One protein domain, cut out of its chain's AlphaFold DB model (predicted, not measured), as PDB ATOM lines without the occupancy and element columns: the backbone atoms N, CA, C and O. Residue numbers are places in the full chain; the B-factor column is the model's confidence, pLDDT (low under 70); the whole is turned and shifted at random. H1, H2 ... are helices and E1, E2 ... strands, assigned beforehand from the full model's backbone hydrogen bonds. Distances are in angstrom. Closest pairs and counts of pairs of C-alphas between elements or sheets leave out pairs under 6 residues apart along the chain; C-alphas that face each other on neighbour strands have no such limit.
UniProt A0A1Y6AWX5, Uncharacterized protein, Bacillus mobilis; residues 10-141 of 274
ATOM      1  N   ASP A  10      24.525  34.410 -10.254       74.00
ATOM      2  CA  ASP A  10      24.719  34.612 -11.699       74.00
ATOM      3  C   ASP A  10      25.723  33.696 -12.421       74.00
ATOM      4  O   ASP A  10      26.905  33.645 -12.101       74.00
ATOM      5  N   HIS A  11      25.264  32.955 -13.433       83.75
ATOM      6  CA  HIS A  11      26.143  32.079 -14.223       83.75
ATOM      7  C   HIS A  11      26.451  32.686 -15.576       83.75
ATOM      8  O   HIS A  11      25.537  33.109 -16.278       83.75
ATOM      9  N   GLN A  12      27.737  32.697 -15.929       92.81
ATOM     10  CA  GLN A  12      28.180  33.070 -17.265       92.81
ATOM     11  C   GLN A  12      27.730  32.017 -18.281       92.81
ATOM     12  O   GLN A  12      27.883  30.813 -18.049       92.81
ATOM     13  N   LEU A  13      27.195  32.489 -19.401       96.56
ATOM     14  CA  LEU A  13      26.604  31.666 -20.447       96.56
ATOM     15  C   LEU A  13      27.585  31.404 -21.589       96.56
ATOM     16  O   LEU A  13      28.437  32.236 -21.901       96.56
ATOM     17  N   ILE A  14      27.414  30.253 -22.233       97.12
ATOM     18  CA  ILE A  14      28.093  29.862 -23.467       97.12
ATOM     19  C   ILE A  14      27.141  30.104 -24.634       97.12
ATOM     20  O   ILE A  14      26.003  29.627 -24.630       97.12
ATOM     21  N   LEU A  15      27.612  30.816 -25.652       97.88
ATOM     22  CA  LEU A  15      26.847  31.042 -26.872       97.88
ATOM     23  C   LEU A  15      27.130  29.920 -27.871       97.88
ATOM     24  O   LEU A  15      28.284  29.568 -28.115       97.88
ATOM     25  N   LYS A  16      26.075  29.370 -28.469       97.56
ATOM     26  CA  LYS A  16      26.167  28.372 -29.538       97.56
ATOM     27  C   LYS A  16      25.323  28.819 -30.721       97.56
ATOM     28  O   LYS A  16      24.202  29.283 -30.540       97.56
ATOM     29  N   ARG A  17      25.842  28.664 -31.938       96.56
ATOM     30  CA  ARG A  17      25.059  28.848 -33.164       96.56
ATOM     31  C   ARG A  17      24.446  27.514 -33.577       96.56
ATOM     32  O   ARG A  17      25.167  26.522 -33.678       96.56
ATOM     33  N   LYS A  18      23.154  27.510 -33.907       95.31
ATOM     34  CA  LYS A  18      22.451  26.341 -34.446       95.31
ATOM     35  C   LYS A  18      21.562  26.749 -35.618       95.31
ATOM     36  O   LYS A  18      20.451  27.233 -35.440       95.31
ATOM     37  N   GLY A  19      22.066  26.564 -36.838       94.56
ATOM     38  CA  GLY A  19      21.397  27.072 -38.039       94.56
ATOM     39  C   GLY A  19      21.250  28.594 -37.975       94.56
ATOM     40  O   GLY A  19      22.262  29.304 -37.931       94.56
ATOM     41  N   ASP A  20      19.999  29.049 -37.910       95.38
ATOM     42  CA  ASP A  20      19.605  30.461 -37.904       95.38
ATOM     43  C   ASP A  20      19.323  31.011 -36.495       95.38
ATOM     44  O   ASP A  20      18.691  32.060 -36.343       95.38
ATOM     45  N   THR A  21      19.789  30.325 -35.446       97.88
ATOM     46  CA  THR A  21      19.632  30.770 -34.055       97.88
ATOM     47  C   THR A  21      20.954  30.855 -33.296       97.88
ATOM     48  O   THR A  21      21.942  30.179 -33.608       97.88
ATOM     49  N   ILE A  22      20.950  31.714 -32.278       98.50
ATOM     50  CA  ILE A  22      21.963  31.839 -31.233       98.50
ATOM     51  C   ILE A  22      21.325  31.349 -29.934       98.50
ATOM     52  O   ILE A  22      20.359  31.940 -29.456       98.50
ATOM     53  N   GLU A  23      21.868  30.279 -29.365       98.31
ATOM     54  CA  GLU A  23      21.458  29.702 -28.087       98.31
ATOM     55  C   GLU A  23      22.400  30.176 -26.973       98.31
ATOM     56  O   GLU A  23      23.626  30.127 -27.111       98.31
ATOM     57  N   PHE A  24      21.828  30.596 -25.848       98.06
ATOM     58  CA  PHE A  24      22.532  30.964 -24.625       98.06
ATOM     59  C   PHE A  24      22.415  29.812 -23.636       98.06
ATOM     60  O   PHE A  24      21.316  29.483 -23.192       98.06
ATOM     61  N   ASN A  25      23.545  29.197 -23.306       96.94
ATOM     62  CA  ASN A  25      23.591  27.922 -22.603       96.94
ATOM     63  C   ASN A  25      24.293  28.051 -21.254       96.94
ATOM     64  O   ASN A  25      25.283  28.774 -21.120       96.94
ATOM     65  N   LEU A  26      23.819  27.297 -20.267       94.62
ATOM     66  CA  LEU A  26      24.606  26.970 -19.085       94.62
ATOM     67  C   LEU A  26      25.739  25.996 -19.452       94.62
ATOM     68  O   LEU A  26      25.810  25.466 -20.557       94.62
ATOM     69  N   GLN A  27      26.640  25.761 -18.498       91.56
ATOM     70  CA  GLN A  27      27.780  24.849 -18.671       91.56
ATOM     71  C   GLN A  27      27.361  23.383 -18.882       91.56
ATOM     72  O   GLN A  27      28.149  22.595 -19.389       91.56
ATOM     73  N   ASP A  28      26.142  23.019 -18.482       91.44
ATOM     74  CA  ASP A  28      25.550  21.687 -18.657       91.44
ATOM     75  C   ASP A  28      24.688  21.569 -19.927       91.44
ATOM     76  O   ASP A  28      23.890  20.643 -20.047       91.44
ATOM     77  N   ASP A  29      24.835  22.513 -20.861       91.38
ATOM     78  CA  ASP A  29      24.083  22.609 -22.115       91.38
ATOM     79  C   ASP A  29      22.580  22.906 -21.968       91.38
ATOM     80  O   ASP A  29      21.837  22.853 -22.950       91.38
ATOM     81  N   THR A  30      22.117  23.301 -20.778       93.38
ATOM     82  CA  THR A  30      20.754  23.818 -20.611       93.38
ATOM     83  C   THR A  30      20.601  25.164 -21.322       93.38
ATOM     84  O   THR A  30      21.278  26.137 -20.979       93.38
ATOM     85  N   ILE A  31      19.665  25.247 -22.270       94.75
ATOM     86  CA  ILE A  31      19.323  26.492 -22.971       94.75
ATOM     87  C   ILE A  31      18.506  27.393 -22.039       94.75
ATOM     88  O   ILE A  31      17.444  27.007 -21.551       94.75
ATOM     89  N   VAL A  32      18.981  28.619 -21.831       95.75
ATOM     90  CA  VAL A  32      18.326  29.648 -21.002       95.75
ATOM     91  C   VAL A  32      17.951  30.903 -21.790       95.75
ATOM     92  O   VAL A  32      17.298  31.794 -21.255       95.75
ATOM     93  N   GLY A  33      18.329  30.973 -23.066       97.25
ATOM     94  CA  GLY A  33      17.946  32.045 -23.977       97.25
ATOM     95  C   GLY A  33      18.157  31.645 -25.431       97.25
ATOM     96  O   GLY A  33      19.035  30.840 -25.734       97.25
ATOM     97  N   ILE A  34      17.373  32.221 -26.333       98.19
ATOM     98  CA  ILE A  34      17.494  32.022 -27.775       98.19
ATOM     99  C   ILE A  34      17.163  33.314 -28.523       98.19
ATOM    100  O   ILE A  34      16.275  34.063 -28.121       98.19
ATOM    101  N   THR A  35      17.874  33.588 -29.613       98.50
ATOM    102  CA  THR A  35      17.533  34.660 -30.560       98.50
ATOM    103  C   THR A  35      17.975  34.306 -31.980       98.50
ATOM    104  O   THR A  35      18.611  33.275 -32.206       98.50
ATOM    105  N   ASN A  36      17.640  35.155 -32.949       97.88
ATOM    106  CA  ASN A  36      18.002  34.977 -34.347       97.88
ATOM    107  C   ASN A  36      19.502  35.181 -34.570       97.88
ATOM    108  O   ASN A  36      20.114  36.113 -34.047       97.88
ATOM    109  N   TYR A  37      20.072  34.340 -35.422       97.56
ATOM    110  CA  TYR A  37      21.409  34.534 -35.948       97.56
ATOM    111  C   TYR A  37      21.427  35.638 -37.013       97.56
ATOM    112  O   TYR A  37      20.606  35.659 -37.929       97.56
ATOM    113  N   ARG A  38      22.412  36.528 -36.901       96.06
ATOM    114  CA  ARG A  38      22.848  37.480 -37.930       96.06
ATOM    115  C   ARG A  38      24.336  37.725 -37.697       96.06
ATOM    116  O   ARG A  38      24.735  37.799 -36.536       96.06
ATOM    117  N   ASP A  39      25.144  37.819 -38.751       96.81
ATOM    118  CA  ASP A  39      26.613  37.828 -38.618       96.81
ATOM    119  C   ASP A  39      27.115  38.929 -37.662       96.81
ATOM    120  O   ASP A  39      27.862  38.648 -36.727       96.81
ATOM    121  N   ASP A  40      26.610  40.157 -37.802       95.81
ATOM    122  CA  ASP A  40      26.969  41.288 -36.936       95.81
ATOM    123  C   ASP A  40      26.491  41.110 -35.481       95.81
ATOM    124  O   ASP A  40      27.177  41.517 -34.543       95.81
ATOM    125  N   ILE A  41      25.320  40.494 -35.268       96.50
ATOM    126  CA  ILE A  41      24.805  40.180 -33.926       96.50
ATOM    127  C   ILE A  41      25.688  39.120 -33.273       96.50
ATOM    128  O   ILE A  41      26.042  39.259 -32.106       96.50
ATOM    129  N   TRP A  42      26.059  38.077 -34.016       97.81
ATOM    130  CA  TRP A  42      26.897  36.990 -33.520       97.81
ATOM    131  C   TRP A  42      28.271  37.490 -33.074       97.81
ATOM    132  O   TRP A  42      28.696  37.187 -31.956       97.81
ATOM    133  N   GLU A  43      28.947  38.280 -33.909       96.62
ATOM    134  CA  GLU A  43      30.239  38.884 -33.572       96.62
ATOM    135  C   GLU A  43      30.129  39.761 -32.321       96.62
ATOM    136  O   GLU A  43      30.911  39.634 -31.374       96.62
ATOM    137  N   GLU A  44      29.109  40.617 -32.273       95.81
ATOM    138  CA  GLU A  44      28.951  41.542 -31.164       95.81
ATOM    139  C   GLU A  44      28.584  40.831 -29.857       95.81
ATOM    140  O   GLU A  44      29.095  41.200 -28.793       95.81
ATOM    141  N   PHE A  45      27.749  39.797 -29.919       97.31
ATOM    142  CA  PHE A  45      27.333  39.026 -28.752       97.31
ATOM    143  C   PHE A  45      28.466  38.161 -28.200       97.31
ATOM    144  O   PHE A  45      28.549  38.022 -26.982       97.31
ATOM    145  N   ASN A  46      29.371  37.653 -29.046       96.50
ATOM    146  CA  ASN A  46      30.571  36.930 -28.603       96.50
ATOM    147  C   ASN A  46      31.649  37.843 -28.004       96.50
ATOM    148  O   ASN A  46      32.523  37.374 -27.282       96.50
ATOM    149  N   SER A  47      31.595  39.150 -28.270       95.94
ATOM    150  CA  SER A  47      32.544  40.109 -27.685       95.94
ATOM    151  C   SER A  47      32.213  40.521 -26.240       95.94
ATOM    152  O   SER A  47      32.929  41.338 -25.658       95.94
ATOM    153  N   VAL A  48      31.125  40.003 -25.656       96.44
ATOM    154  CA  VAL A  48      30.691  40.313 -24.285       96.44
ATOM    155  C   VAL A  48      30.290  39.054 -23.524       96.44
ATOM    156  O   VAL A  48      29.927  38.035 -24.103       96.44
ATOM    157  N   ASN A  49      30.304  39.149 -22.196       96.75
ATOM    158  CA  ASN A  49      29.814  38.080 -21.336       96.75
ATOM    159  C   ASN A  49      28.310  38.215 -21.098       96.75
ATOM    160  O   ASN A  49      27.801  39.319 -20.876       96.75
ATOM    161  N   TRP A  50      27.630  37.074 -21.076       97.56
ATOM    162  CA  TRP A  50      26.201  36.958 -20.813       97.56
ATOM    163  C   TRP A  50      25.953  36.158 -19.549       97.56
ATOM    164  O   TRP A  50      26.746  35.283 -19.206       97.56
ATOM    165  N   TYR A  51      24.853  36.461 -18.873       96.31
ATOM    166  CA  TYR A  51      24.524  35.940 -17.560       96.31
ATOM    167  C   TYR A  51      23.035  35.635 -17.441       96.31
ATOM    168  O   TYR A  51      22.203  36.230 -18.125       96.31
ATOM    169  N   VAL A  52      22.701  34.739 -16.518       94.69
ATOM    170  CA  VAL A  52      21.334  34.533 -16.028       94.69
ATOM    171  C   VAL A  52      21.364  34.329 -14.516       94.69
ATOM    172  O   VAL A  52      22.290  33.711 -13.974       94.69
ATOM    173  N   ASN A  53      20.340  34.820 -13.821       90.88
ATOM    174  CA  ASN A  53      20.183  34.567 -12.394       90.88
ATOM    175  C   ASN A  53      19.559  33.178 -12.172       90.88
ATOM    176  O   ASN A  53      18.355  32.983 -12.355       90.88
ATOM    177  N   LEU A  54      20.371  32.218 -11.716       86.12
ATOM    178  CA  LEU A  54      19.934  30.834 -11.484       86.12
ATOM    179  C   LEU A  54      18.813  30.685 -10.448       86.12
ATOM    180  O   LEU A  54      18.082  29.694 -10.476       86.12
ATOM    181  N   LYS A  55      18.660  31.632  -9.514       85.88
ATOM    182  CA  LYS A  55      17.546  31.579  -8.558       85.88
ATOM    183  C   LYS A  55      16.208  31.755  -9.257       85.88
ATOM    184  O   LYS A  55      15.229  31.129  -8.860       85.88
ATOM    185  N   ASN A  56      16.192  32.597 -10.284       86.75
ATOM    186  CA  ASN A  56      14.978  32.961 -10.990       86.75
ATOM    187  C   ASN A  56      14.563  31.839 -11.942       86.75
ATOM    188  O   ASN A  56      13.374  31.611 -12.100       86.75
ATOM    189  N   LEU A  57      15.516  31.064 -12.481       82.50
ATOM    190  CA  LEU A  57      15.211  29.906 -13.336       82.50
ATOM    191  C   LEU A  57      14.298  28.875 -12.655       82.50
ATOM    192  O   LEU A  57      13.485  28.241 -13.316       82.50
ATOM    193  N   ASN A  58      14.418  28.718 -11.335       76.62
ATOM    194  CA  ASN A  58      13.607  27.781 -10.552       76.62
ATOM    195  C   ASN A  58      12.433  28.464  -9.828       76.62
ATOM    196  O   ASN A  58      11.791  27.854  -8.972       76.62
ATOM    197  N   SER A  59      12.178  29.742 -10.113       79.25
ATOM    198  CA  SER A  59      11.146  30.531  -9.446       79.25
ATOM    199  C   SER A  59       9.889  30.603 -10.300       79.25
ATOM    200  O   SER A  59       9.934  30.964 -11.468       79.25
ATOM    201  N   SER A  60       8.731  30.350  -9.690       72.06
ATOM    202  CA  SER A  60       7.430  30.629 -10.312       72.06
ATOM    203  C   SER A  60       6.990  32.091 -10.168       72.06
ATOM    204  O   SER A  60       5.939  32.469 -10.681       72.06
ATOM    205  N   LYS A  61       7.754  32.908  -9.429       74.75
ATOM    206  CA  LYS A  61       7.413  34.305  -9.117       74.75
ATOM    207  C   LYS A  61       8.283  35.320  -9.842       74.75
ATOM    208  O   LYS A  61       7.851  36.451 -10.033       74.75
ATOM    209  N   GLU A  62       9.509  34.944 -10.187       81.38
ATOM    210  CA  GLU A  62      10.496  35.856 -10.753       81.38
ATOM    211  C   GLU A  62      10.934  35.376 -12.126       81.38
ATOM    212  O   GLU A  62      11.342  34.232 -12.298       81.38
ATOM    213  N   LYS A  63      10.887  36.297 -13.084       84.62
ATOM    214  CA  LYS A  63      11.339  36.092 -14.453       84.62
ATOM    215  C   LYS A  63      12.866  35.949 -14.504       84.62
ATOM    216  O   LYS A  63      13.590  36.667 -13.804       84.62
ATOM    217  N   ALA A  64      13.355  35.019 -15.321       89.12
ATOM    218  CA  ALA A  64      14.778  34.726 -15.484       89.12
ATOM    219  C   ALA A  64      15.282  35.245 -16.834       89.12
ATOM    220  O   ALA A  64      15.367  34.504 -17.808       89.12
ATOM    221  N   TYR A  65      15.608  36.533 -16.891       92.94
ATOM    222  CA  TYR A  65      16.125  37.143 -18.112       92.94
ATOM    223  C   TYR A  65      17.616  36.868 -18.298       92.94
ATOM    224  O   TYR A  65      18.402  36.945 -17.348       92.94
ATOM    225  N   VAL A  66      18.003  36.601 -19.545       96.88
ATOM    226  CA  VAL A  66      19.402  36.656 -19.970       96.88
ATOM    227  C   VAL A  66      19.822  38.118 -20.079       96.88
ATOM    228  O   VAL A  66      19.100  38.932 -20.657       96.88
ATOM    229  N   TYR A  67      20.990  38.452 -19.539       96.94
ATOM    230  CA  TYR A  67      21.494  39.822 -19.527       96.94
ATOM    231  C   TYR A  67      23.015  39.891 -19.676       96.94
ATOM    232  O   TYR A  67      23.724  38.903 -19.491       96.94
ATOM    233  N   THR A  68      23.541  41.074 -19.983       96.75
ATOM    234  CA  THR A  68      24.982  41.358 -20.013       96.75
ATOM    235  C   THR A  68      25.351  42.496 -19.061       96.75
ATOM    236  O   THR A  68      24.548  43.382 -18.766       96.75
ATOM    237  N   GLY A  69      26.590  42.477 -18.567       93.44
ATOM    238  CA  GLY A  69      27.181  43.585 -17.809       93.44
ATOM    239  C   GLY A  69      27.777  44.695 -18.685       93.44
ATOM    240  O   GLY A  69      28.264  45.687 -18.148       93.44
ATOM    241  N   ALA A  70      27.777  44.534 -20.013       92.75
ATOM    242  CA  ALA A  70      28.356  45.501 -20.940       92.75
ATOM    243  C   ALA A  70      27.500  46.775 -21.070       92.75
ATOM    244  O   ALA A  70      26.277  46.709 -21.141       92.75
ATOM    245  N   SER A  71      28.141  47.945 -21.152       90.56
ATOM    246  CA  SER A  71      27.463  49.247 -21.297       90.56
ATOM    247  C   SER A  71      27.239  49.688 -22.746       90.56
ATOM    248  O   SER A  71      26.452  50.599 -22.990       90.56
ATOM    249  N   LYS A  72      27.899  49.042 -23.719       91.75
ATOM    250  CA  LYS A  72      27.909  49.468 -25.131       91.75
ATOM    251  C   LYS A  72      26.553  49.397 -25.848       91.75
ATOM    252  O   LYS A  72      26.421  49.953 -26.927       91.75
ATOM    253  N   PHE A  73      25.551  48.747 -25.256       92.50
ATOM    254  CA  PHE A  73      24.205  48.618 -25.820       92.50
ATOM    255  C   PHE A  73      23.256  49.679 -25.254       92.50
ATOM    256  O   PHE A  73      22.253  49.342 -24.626       92.50
ATOM    257  N   ALA A  74      23.590  50.964 -25.395       88.62
ATOM    258  CA  ALA A  74      22.771  52.063 -24.866       88.62
ATOM    259  C   ALA A  74      22.485  51.968 -23.350       88.62
ATOM    260  O   ALA A  74      21.410  52.343 -22.876       88.62
ATOM    261  N   ASN A  75      23.412  51.390 -22.573       88.88
ATOM    262  CA  ASN A  75      23.215  51.025 -21.161       88.88
ATOM    263  C   ASN A  75      22.024  50.077 -20.880       88.88
ATOM    264  O   ASN A  75      21.616  49.929 -19.725       88.88
ATOM    265  N   LYS A  76      21.476  49.408 -21.901       93.25
ATOM    266  CA  LYS A  76      20.517  48.309 -21.751       93.25
ATOM    267  C   LYS A  76      21.272  47.003 -21.519       93.25
ATOM    268  O   LYS A  76      22.363  46.802 -22.045       93.25
ATOM    269  N   ARG A  77      20.694  46.132 -20.693       95.25
ATOM    270  CA  ARG A  77      21.350  44.897 -20.236       95.25
ATOM    271  C   ARG A  77      20.628  43.638 -20.671       95.25
ATOM    272  O   ARG A  77      21.290  42.632 -20.896       95.25
ATOM    273  N   ASP A  78      19.306  43.690 -20.776       96.56
ATOM    274  CA  ASP A  78      18.495  42.508 -21.032       96.56
ATOM    275  C   ASP A  78      18.547  42.113 -22.506       96.56
ATOM    276  O   ASP A  78      18.430  42.960 -23.397       96.56
ATOM    277  N   LEU A  79      18.693  40.811 -22.760       97.81
ATOM    278  CA  LEU A  79      18.881  40.259 -24.098       97.81
ATOM    279  C   LEU A  79      17.769  40.690 -25.056       97.81
ATOM    280  O   LEU A  79      18.072  41.189 -26.132       97.81
ATOM    281  N   HIS A  80      16.500  40.560 -24.665       97.44
ATOM    282  CA  HIS A  80      15.362  40.934 -25.510       97.44
ATOM    283  C   HIS A  80      15.402  42.410 -25.949       97.44
ATOM    284  O   HIS A  80      15.135  42.718 -27.107       97.44
ATOM    285  N   VAL A  81      15.814  43.328 -25.065       97.38
ATOM    286  CA  VAL A  81      15.971  44.748 -25.417       97.38
ATOM    287  C   VAL A  81      17.159  44.949 -26.350       97.38
ATOM    288  O   VAL A  81      17.062  45.695 -27.322       97.38
ATOM    289  N   ILE A  82      18.278  44.272 -26.085       97.94
ATOM    290  CA  ILE A  82      19.476  44.355 -26.928       97.94
ATOM    291  C   ILE A  82      19.192  43.800 -28.328       97.94
ATOM    292  O   ILE A  82      19.611  44.401 -29.313       97.94
ATOM    293  N   VAL A  83      18.425  42.714 -28.446       97.88
ATOM    294  CA  VAL A  83      17.939  42.209 -29.736       97.88
ATOM    295  C   VAL A  83      17.166  43.311 -30.461       97.88
ATOM    296  O   VAL A  83      17.501  43.632 -31.598       97.88
ATOM    297  N   MET A  84      16.223  43.990 -29.804       97.62
ATOM    298  CA  MET A  84      15.507  45.108 -30.433       97.62
ATOM    299  C   MET A  84      16.445  46.242 -30.878       97.62
ATOM    300  O   MET A  84      16.252  46.778 -31.965       97.62
ATOM    301  N   ILE A  85      17.502  46.560 -30.116       97.06
ATOM    302  CA  ILE A  85      18.531  47.539 -30.529       97.06
ATOM    303  C   ILE A  85      19.225  47.082 -31.811       97.06
ATOM    304  O   ILE A  85      19.425  47.877 -32.726       97.06
ATOM    305  N   LYS A  86      19.587  45.801 -31.902       96.50
ATOM    306  CA  LYS A  86      20.278  45.258 -33.072       96.50
ATOM    307  C   LYS A  86      19.405  45.236 -34.325       96.50
ATOM    308  O   LYS A  86      19.941  45.361 -35.425       96.50
ATOM    309  N   TRP A  87      18.091  45.093 -34.181       96.31
ATOM    310  CA  TRP A  87      17.166  45.015 -35.312       96.31
ATOM    311  C   TRP A  87      16.579  46.371 -35.722       96.31
ATOM    312  O   TRP A  87      16.570  46.680 -36.909       96.31
ATOM    313  N   TYR A  88      16.149  47.198 -34.766       95.25
ATOM    314  CA  TYR A  88      15.494  48.491 -35.022       95.25
ATOM    315  C   TYR A  88      16.424  49.704 -34.865       95.25
ATOM    316  O   TYR A  88      16.075  50.813 -35.265       95.25
ATOM    317  N   GLY A  89      17.614  49.506 -34.298       95.94
ATOM    318  CA  GLY A  89      18.546  50.575 -33.965       95.94
ATOM    319  C   GLY A  89      18.311  51.156 -32.570       95.94
ATOM    320  O   GLY A  89      17.198  51.194 -32.044       95.94
ATOM    321  N   GLU A  90      19.393  51.649 -31.970       95.75
ATOM    322  CA  GLU A  90      19.398  52.217 -30.617       95.75
ATOM    323  C   GLU A  90      18.403  53.371 -30.454       95.75
ATOM    324  O   GLU A  90      17.637  53.395 -29.492       95.75
ATOM    325  N   LYS A  91      18.372  54.291 -31.427       96.69
ATOM    326  CA  LYS A  91      17.486  55.459 -31.406       96.69
ATOM    327  C   LYS A  91      16.014  55.054 -31.263       96.69
ATOM    328  O   LYS A  91      15.340  55.567 -30.377       96.69
ATOM    329  N   ALA A  92      15.559  54.087 -32.061       95.62
ATOM    330  CA  ALA A  92      14.176  53.617 -32.037       95.62
ATOM    331  C   ALA A  92      13.793  53.012 -30.674       95.62
ATOM    332  O   ALA A  92      12.720  53.289 -30.148       95.62
ATOM    333  N   VAL A  93      14.689  52.230 -30.062       96.50
ATOM    334  CA  VAL A  93      14.451  51.622 -28.740       96.50
ATOM    335  C   VAL A  93      14.401  52.669 -27.626       96.50
ATOM    336  O   VAL A  93      13.629  52.523 -26.677       96.50
ATOM    337  N   ILE A  94      15.245  53.702 -27.687       94.50
ATOM    338  CA  ILE A  94      15.241  54.786 -26.693       94.50
ATOM    339  C   ILE A  94      13.959  55.613 -26.819       94.50
ATOM    340  O   ILE A  94      13.300  55.848 -25.807       94.50
ATOM    341  N   GLU A  95      13.592  56.004 -28.041       96.38
ATOM    342  CA  GLU A  95      12.370  56.767 -28.323       96.38
ATOM    343  C   GLU A  95      11.124  56.000 -27.863       96.38
ATOM    344  O   GLU A  95      10.337  56.540 -27.089       96.38
ATOM    345  N   ALA A  96      11.013  54.710 -28.199       95.38
ATOM    346  CA  ALA A  96       9.907  53.866 -27.751       95.38
ATOM    347  C   ALA A  96       9.775  53.836 -26.214       95.38
ATOM    348  O   ALA A  96       8.684  54.023 -25.676       95.38
ATOM    349  N   HIS A  97      10.884  53.668 -25.482       93.75
ATOM    350  CA  HIS A  97      10.849  53.702 -24.015       93.75
ATOM    351  C   HIS A  97      10.463  55.077 -23.456       93.75
ATOM    352  O   HIS A  97       9.750  55.141 -22.455       93.75
ATOM    353  N   HIS A  98      10.921  56.171 -24.071       94.62
ATOM    354  CA  HIS A  98      10.522  57.526 -23.674       94.62
ATOM    355  C   HIS A  98       9.021  57.766 -23.879       94.62
ATOM    356  O   HIS A  98       8.403  58.462 -23.078       94.62
ATOM    357  N   GLU A  99       8.430  57.152 -24.901       95.25
ATOM    358  CA  GLU A  99       6.993  57.206 -25.194       95.25
ATOM    359  C   GLU A  99       6.153  56.215 -24.365       95.25
ATOM    360  O   GLU A  99       4.944  56.106 -24.558       95.25
ATOM    361  N   GLY A 100       6.760  55.496 -23.413       95.00
ATOM    362  CA  GLY A 100       6.049  54.572 -22.524       95.00
ATOM    363  C   GLY A 100       5.786  53.183 -23.118       95.00
ATOM    364  O   GLY A 100       4.970  52.423 -22.580       95.00
ATOM    365  N   TYR A 101       6.480  52.825 -24.201       96.50
ATOM    366  CA  TYR A 101       6.501  51.466 -24.732       96.50
ATOM    367  C   TYR A 101       7.581  50.629 -24.049       96.50
ATOM    368  O   TYR A 101       8.638  51.118 -23.652       96.50
ATOM    369  N   ILE A 102       7.319  49.333 -23.945       95.56
ATOM    370  CA  ILE A 102       8.271  48.319 -23.496       95.56
ATOM    371  C   ILE A 102       8.503  47.305 -24.613       95.56
ATOM    372  O   ILE A 102       7.709  47.213 -25.548       95.56
ATOM    373  N   VAL A 103       9.567  46.515 -24.500       96.38
ATOM    374  CA  VAL A 103       9.762  45.340 -25.355       96.38
ATOM    375  C   VAL A 103       8.995  44.166 -24.751       96.38
ATOM    376  O   VAL A 103       9.329  43.710 -23.659       96.38
ATOM    377  N   GLU A 104       7.974  43.688 -25.456       95.56
ATOM    378  CA  GLU A 104       7.078  42.621 -25.004       95.56
ATOM    379  C   GLU A 104       7.376  41.283 -25.690       95.56
ATOM    380  O   GLU A 104       7.703  41.263 -26.875       95.56
ATOM    381  N   HIS A 105       7.218  40.177 -24.948       96.12
ATOM    382  CA  HIS A 105       7.301  38.804 -25.469       96.12
ATOM    383  C   HIS A 105       5.900  38.247 -25.746       96.12
ATOM    384  O   HIS A 105       5.090  38.095 -24.827       96.12
ATOM    385  N   PHE A 106       5.609  37.859 -26.987       95.56
ATOM    386  CA  PHE A 106       4.266  37.389 -27.351       95.56
ATOM    387  C   PHE A 106       3.879  36.091 -26.643       95.56
ATOM    388  O   PHE A 106       2.779  35.977 -26.099       95.56
ATOM    389  N   ASP A 107       4.802  35.136 -26.572       94.06
ATOM    390  CA  ASP A 107       4.603  33.867 -25.875       94.06
ATOM    391  C   ASP A 107       4.727  33.963 -24.343       94.06
ATOM    392  O   ASP A 107       4.396  33.001 -23.644       94.06
ATOM    393  N   ASN A 108       5.122  35.119 -23.798       92.62
ATOM    394  CA  ASN A 108       5.421  35.305 -22.376       92.62
ATOM    395  C   ASN A 108       6.486  34.310 -21.849       92.62
ATOM    396  O   ASN A 108       6.401  33.871 -20.704       92.62
ATOM    397  N   ILE A 109       7.458  33.931 -22.690       92.50
ATOM    398  CA  ILE A 109       8.621  33.111 -22.330       92.50
ATOM    399  C   ILE A 109       9.874  33.984 -22.417       92.50
ATOM    400  O   ILE A 109      10.312  34.375 -23.495       92.50
ATOM    401  N   GLU A 110      10.491  34.259 -21.272       92.12
ATOM    402  CA  GLU A 110      11.619  35.197 -21.137       92.12
ATOM    403  C   GLU A 110      12.866  34.774 -21.915       92.12
ATOM    404  O   GLU A 110      13.688  35.609 -22.291       92.12
ATOM    405  N   SER A 111      13.033  33.467 -22.116       94.31
ATOM    406  CA  SER A 111      14.159  32.907 -22.853       94.31
ATOM    407  C   SER A 111      13.986  33.033 -24.368       94.31
ATOM    408  O   SER A 111      14.979  32.947 -25.087       94.31
ATOM    409  N   ASN A 112      12.773  33.271 -24.880       96.88
ATOM    410  CA  ASN A 112      12.511  33.374 -26.314       96.88
ATOM    411  C   ASN A 112      12.659  34.817 -26.821       96.88
ATOM    412  O   ASN A 112      11.684  35.530 -27.049       96.88
ATOM    413  N   CYS A 113      13.901  35.237 -27.050       98.06
ATOM    414  CA  CYS A 113      14.243  36.556 -27.581       98.06
ATOM    415  C   CYS A 113      14.337  36.573 -29.120       98.06
ATOM    416  O   CYS A 113      15.096  37.364 -29.685       98.06
ATOM    417  N   MET A 114      13.630  35.683 -29.823       97.56
ATOM    418  CA  MET A 114      13.542  35.724 -31.286       97.56
ATOM    419  C   MET A 114      12.833  37.011 -31.725       97.56
ATOM    420  O   MET A 114      11.812  37.373 -31.149       97.56
ATOM    421  N   ILE A 115      13.317  37.687 -32.772       96.69
ATOM    422  CA  ILE A 115      12.738  38.950 -33.264       96.69
ATOM    423  C   ILE A 115      11.258  38.802 -33.632       96.69
ATOM    424  O   ILE A 115      10.476  39.727 -33.445       96.69
ATOM    425  N   SER A 116      10.852  37.614 -34.084       96.25
ATOM    426  CA  SER A 116       9.460  37.303 -34.409       96.25
ATOM    427  C   SER A 116       8.542  37.148 -33.193       96.25
ATOM    428  O   SER A 116       7.328  37.059 -33.363       96.25
ATOM    429  N   ASN A 117       9.111  37.080 -31.988       97.31
ATOM    430  CA  ASN A 117       8.407  36.979 -30.709       97.31
ATOM    431  C   ASN A 117       8.398  38.313 -29.935       97.31
ATOM    432  O   ASN A 117       7.875  38.361 -28.824       97.31
ATOM    433  N   LEU A 118       8.989  39.379 -30.493       96.88
ATOM    434  CA  LEU A 118       9.174  40.660 -29.813       96.88
ATOM    435  C   LEU A 118       8.488  41.815 -30.554       96.88
ATOM    436  O   LEU A 118       8.529  41.901 -31.784       96.88
ATOM    437  N   ALA A 119       7.922  42.760 -29.803       95.69
ATOM    438  CA  ALA A 119       7.547  44.081 -30.319       95.69
ATOM    439  C   ALA A 119       7.569  45.156 -29.233       95.69
ATOM    440  O   ALA A 119       7.582  44.864 -28.038       95.69
ATOM    441  N   PHE A 120       7.531  46.416 -29.670       96.19
ATOM    442  CA  PHE A 120       7.228  47.536 -28.789       96.19
ATOM    443  C   PHE A 120       5.729  47.577 -28.504       96.19
ATOM    444  O   PHE A 120       4.919  47.672 -29.423       96.19
ATOM    445  N   VAL A 121       5.359  47.524 -27.229       95.69
ATOM    446  CA  VAL A 121       3.963  47.554 -26.783       95.69
ATOM    447  C   VAL A 121       3.842  48.531 -25.622       95.69
ATOM    448  O   VAL A 121       4.695  48.560 -24.737       95.69
ATOM    449  N   SER A 122       2.791  49.355 -25.609       95.56
ATOM    450  CA  SER A 122       2.523  50.253 -24.479       95.56
ATOM    451  C   SER A 122       2.376  49.445 -23.188       95.56
ATOM    452  O   SER A 122       1.745  48.382 -23.211       95.56
ATOM    453  N   ASN A 123       2.856  49.968 -22.063       93.44
ATOM    454  CA  ASN A 123       2.762  49.259 -20.785       93.44
ATOM    455  C   ASN A 123       1.320  48.836 -20.419       93.44
ATOM    456  O   ASN A 123       1.115  47.736 -19.909       93.44
ATOM    457  N   ASP A 124       0.310  49.646 -20.753       94.25
ATOM    458  CA  ASP A 124      -1.102  49.325 -20.492       94.25
ATOM    459  C   ASP A 124      -1.582  48.085 -21.260       94.25
ATOM    460  O   ASP A 124      -2.250  47.216 -20.697       94.25
ATOM    461  N   LEU A 125      -1.220  47.969 -22.542       94.44
ATOM    462  CA  LEU A 125      -1.555  46.797 -23.359       94.44
ATOM    463  C   LEU A 125      -0.805  45.543 -22.899       94.44
ATOM    464  O   LEU A 125      -1.380  44.457 -22.921       94.44
ATOM    465  N   ASN A 126       0.441  45.683 -22.438       94.62
ATOM    466  CA  ASN A 126       1.175  44.578 -21.821       94.62
ATOM    467  C   ASN A 126       0.462  44.066 -20.555       94.62
ATOM    468  O   ASN A 126       0.205  42.871 -20.415       94.62
ATOM    469  N   LEU A 127       0.060  44.974 -19.660       94.62
ATOM    470  CA  LEU A 127      -0.706  44.605 -18.468       94.62
ATOM    471  C   LEU A 127      -2.038  43.941 -18.845       94.62
ATOM    472  O   LEU A 127      -2.385  42.899 -18.288       94.62
ATOM    473  N   ALA A 128      -2.762  44.486 -19.826       94.94
ATOM    474  CA  ALA A 128      -3.995  43.879 -20.320       94.94
ATOM    475  C   ALA A 128      -3.765  42.451 -20.843       94.94
ATOM    476  O   ALA A 128      -4.514  41.538 -20.483       94.94
ATOM    477  N   LYS A 129      -2.701  42.223 -21.623       94.81
ATOM    478  CA  LYS A 129      -2.314  40.889 -22.102       94.81
ATOM    479  C   LYS A 129      -2.029  39.926 -20.950       94.81
ATOM    480  O   LYS A 129      -2.597  38.833 -20.933       94.81
ATOM    481  N   ALA A 130      -1.239  40.345 -19.963       93.31
ATOM    482  CA  ALA A 130      -0.902  39.521 -18.803       93.31
ATOM    483  C   ALA A 130      -2.136  39.141 -17.959       93.31
ATOM    484  O   ALA A 130      -2.221  38.042 -17.399       93.31
ATOM    485  N   HIS A 131      -3.112  40.047 -17.845       92.94
ATOM    486  CA  HIS A 131      -4.312  39.831 -17.037       92.94
ATOM    487  C   HIS A 131      -5.433  39.076 -17.758       92.94
ATOM    488  O   HIS A 131      -6.251  38.469 -17.061       92.94
ATOM    489  N   LEU A 132      -5.450  39.081 -19.095       93.06
ATOM    490  CA  LEU A 132      -6.497  38.472 -19.914       93.06
ATOM    491  C   LEU A 132      -5.934  37.375 -20.829       93.06
ATOM    492  O   LEU A 132      -5.959  36.201 -20.455       93.06
ATOM    493  N   TYR A 133      -5.377  37.756 -21.981       94.12
ATOM    494  CA  TYR A 133      -4.941  36.831 -23.032       94.12
ATOM    495  C   TYR A 133      -4.010  35.724 -22.519       94.12
ATOM    496  O   TYR A 133      -4.259  34.547 -22.775       94.12
ATOM    497  N   ASP A 134      -2.977  36.065 -21.740       93.69
ATOM    498  CA  ASP A 134      -1.997  35.084 -21.256       93.69
ATOM    499  C   ASP A 134      -2.612  34.041 -20.319       93.69
ATOM    500  O   ASP A 134      -2.193  32.881 -20.311       93.69
ATOM    501  N   LYS A 135      -3.646  34.415 -19.563       93.69
ATOM    502  CA  LYS A 135      -4.369  33.477 -18.699       93.69
ATOM    503  C   LYS A 135      -5.330  32.620 -19.502       93.69
ATOM    504  O   LYS A 135      -5.388  31.407 -19.295       93.69
ATOM    505  N   GLU A 136      -6.079  33.232 -20.411       94.12
ATOM    506  CA  GLU A 136      -7.092  32.535 -21.196       94.12
ATOM    507  C   GLU A 136      -6.469  31.539 -22.172       94.12
ATOM    508  O   GLU A 136      -6.887  30.381 -22.194       94.12
ATOM    509  N   ARG A 137      -5.395  31.910 -22.880       92.81
ATOM    510  CA  ARG A 137      -4.704  30.996 -23.806       92.81
ATOM    511  C   ARG A 137      -4.148  29.747 -23.114       92.81
ATOM    512  O   ARG A 137      -4.039  28.691 -23.729       92.81
ATOM    513  N   VAL A 138      -3.767  29.846 -21.836       93.25
ATOM    514  CA  VAL A 138      -3.313  28.694 -21.038       93.25
ATOM    515  C   VAL A 138      -4.511  27.876 -20.570       93.25
ATOM    516  O   VAL A 138      -4.526  26.659 -20.745       93.25
ATOM    517  N   LYS A 139      -5.526  28.542 -20.008       95.19
ATOM    518  CA  LYS A 139      -6.734  27.910 -19.463       95.19
ATOM    519  C   LYS A 139      -7.505  27.114 -20.519       95.19
ATOM    520  O   LYS A 139      -7.990  26.026 -20.223       95.19
ATOM    521  N   TYR A 140      -7.608  27.649 -21.733       96.06
ATOM    522  CA  TYR A 140      -8.443  27.103 -22.803       96.06
ATOM    523  C   TYR A 140      -7.651  26.389 -23.903       96.06
ATOM    524  O   TYR A 140      -8.230  25.997 -24.912       96.06
ATOM    525  N   ARG A 141      -6.353  26.126 -23.681       95.38
ATOM    526  CA  ARG A 141      -5.475  25.435 -24.640       95.38
ATOM    527  C   ARG A 141      -6.022  24.090 -25.120       95.38
ATOM    528  O   ARG A 141      -5.798  23.700 -26.258       95.38
TER     529      ARG A 141
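Overview. This is residues 10 to 141 of the 274 residues of an uncharacterized protein of Bacillus mobilis (UniProt A0A1Y6AWX5). Helix H3 sits in the middle, with three small antiparallel sheets round it: the twisted meander E1 E2 E3 with H1 over one face, the short pair E4 and E5, and the hairpin E6 and E7. H4 packs across the far end of H3, while H5 and H6 follow each other end to end at the far edge, beyond E6 and E7. The printed part has 132 residues, with six named helices and seven named strands in the order E1 E2 E3 H1 E4 H2 E5 H3 H4 E6 E7 H5 H6; the class is mixed. It is compact, with a radius of gyration of the C-alphas of 14.9 A and spans of 39 by 35 by 27 A.

Along the chain. E1 holds residues 14 to 18, beginning at C-alpha 14 (28.093, 29.862, -23.467); E2 holds 21 to 25 and E3 31 to 36, 14.3 A long. H1 is residues 39 to 46, E4 50 to 52, H2 54 to 57 and E5 66 to 68. H3, residues 79 to 88, begins at (18.881, 40.259, -24.098) and is 14.1 A long. H4 is 90 to 98, 12.5 A; E6 is 101 to 105 and E7 118 to 122. H5 is 123 to 131, 12.4 A, and H6 is 133 to 139, ending at (-6.734, 27.910, -19.463).

Arrangement. E1, E2 and E3 form a meander, each strand the antiparallel neighbour of the one before; N 16 and O 23 are 2.9 A apart, N 22 and O 35 2.8 A. H1 is on this sheet, over E2, at a height over the sheet of 9.5 A, and runs along the strands. H3 only grazes the sheet, with residues 79 to 83. The closest C-alphas of H3 and E5 are those of Tyr 67 and Leu 79, 5.3 A. E4 and E5 are antiparallel, with N 51 and O 67 at 2.8 A. H2 and E3 are only just apart, closest 8.3 A. H3 and H4 touch at Ile 85 and Val 93, C-alphas 6.0 A apart, at a steep tilt of 64 degrees, opposite ways. E6 and E7 form a hairpin, with N 102 and O 121 at 2.8 A; Val 103 of E6 and Val 81 of H3 have the closest C-alphas of the two, 6.2 A. The closest C-alphas of E6 and H5 are those of Tyr 101 and Asn 123, 5.9 A. H5 and H6 meet only through their link. Every O i to N i+4 pair is within hydrogen-bond range in H1, H3, H4 and H5, and 2 of 3 in H6; H2 is too short for such a pair.

Size, cuts and confidence. The C-alphas of Ser 47 and Tyr 140, the two farthest apart, are 43.3 A apart. The printed part has no cut. The link from E6 to E7, 12 residues, is long. Mean pLDDT of the printed part is 94.0, and no printed residue is under 70.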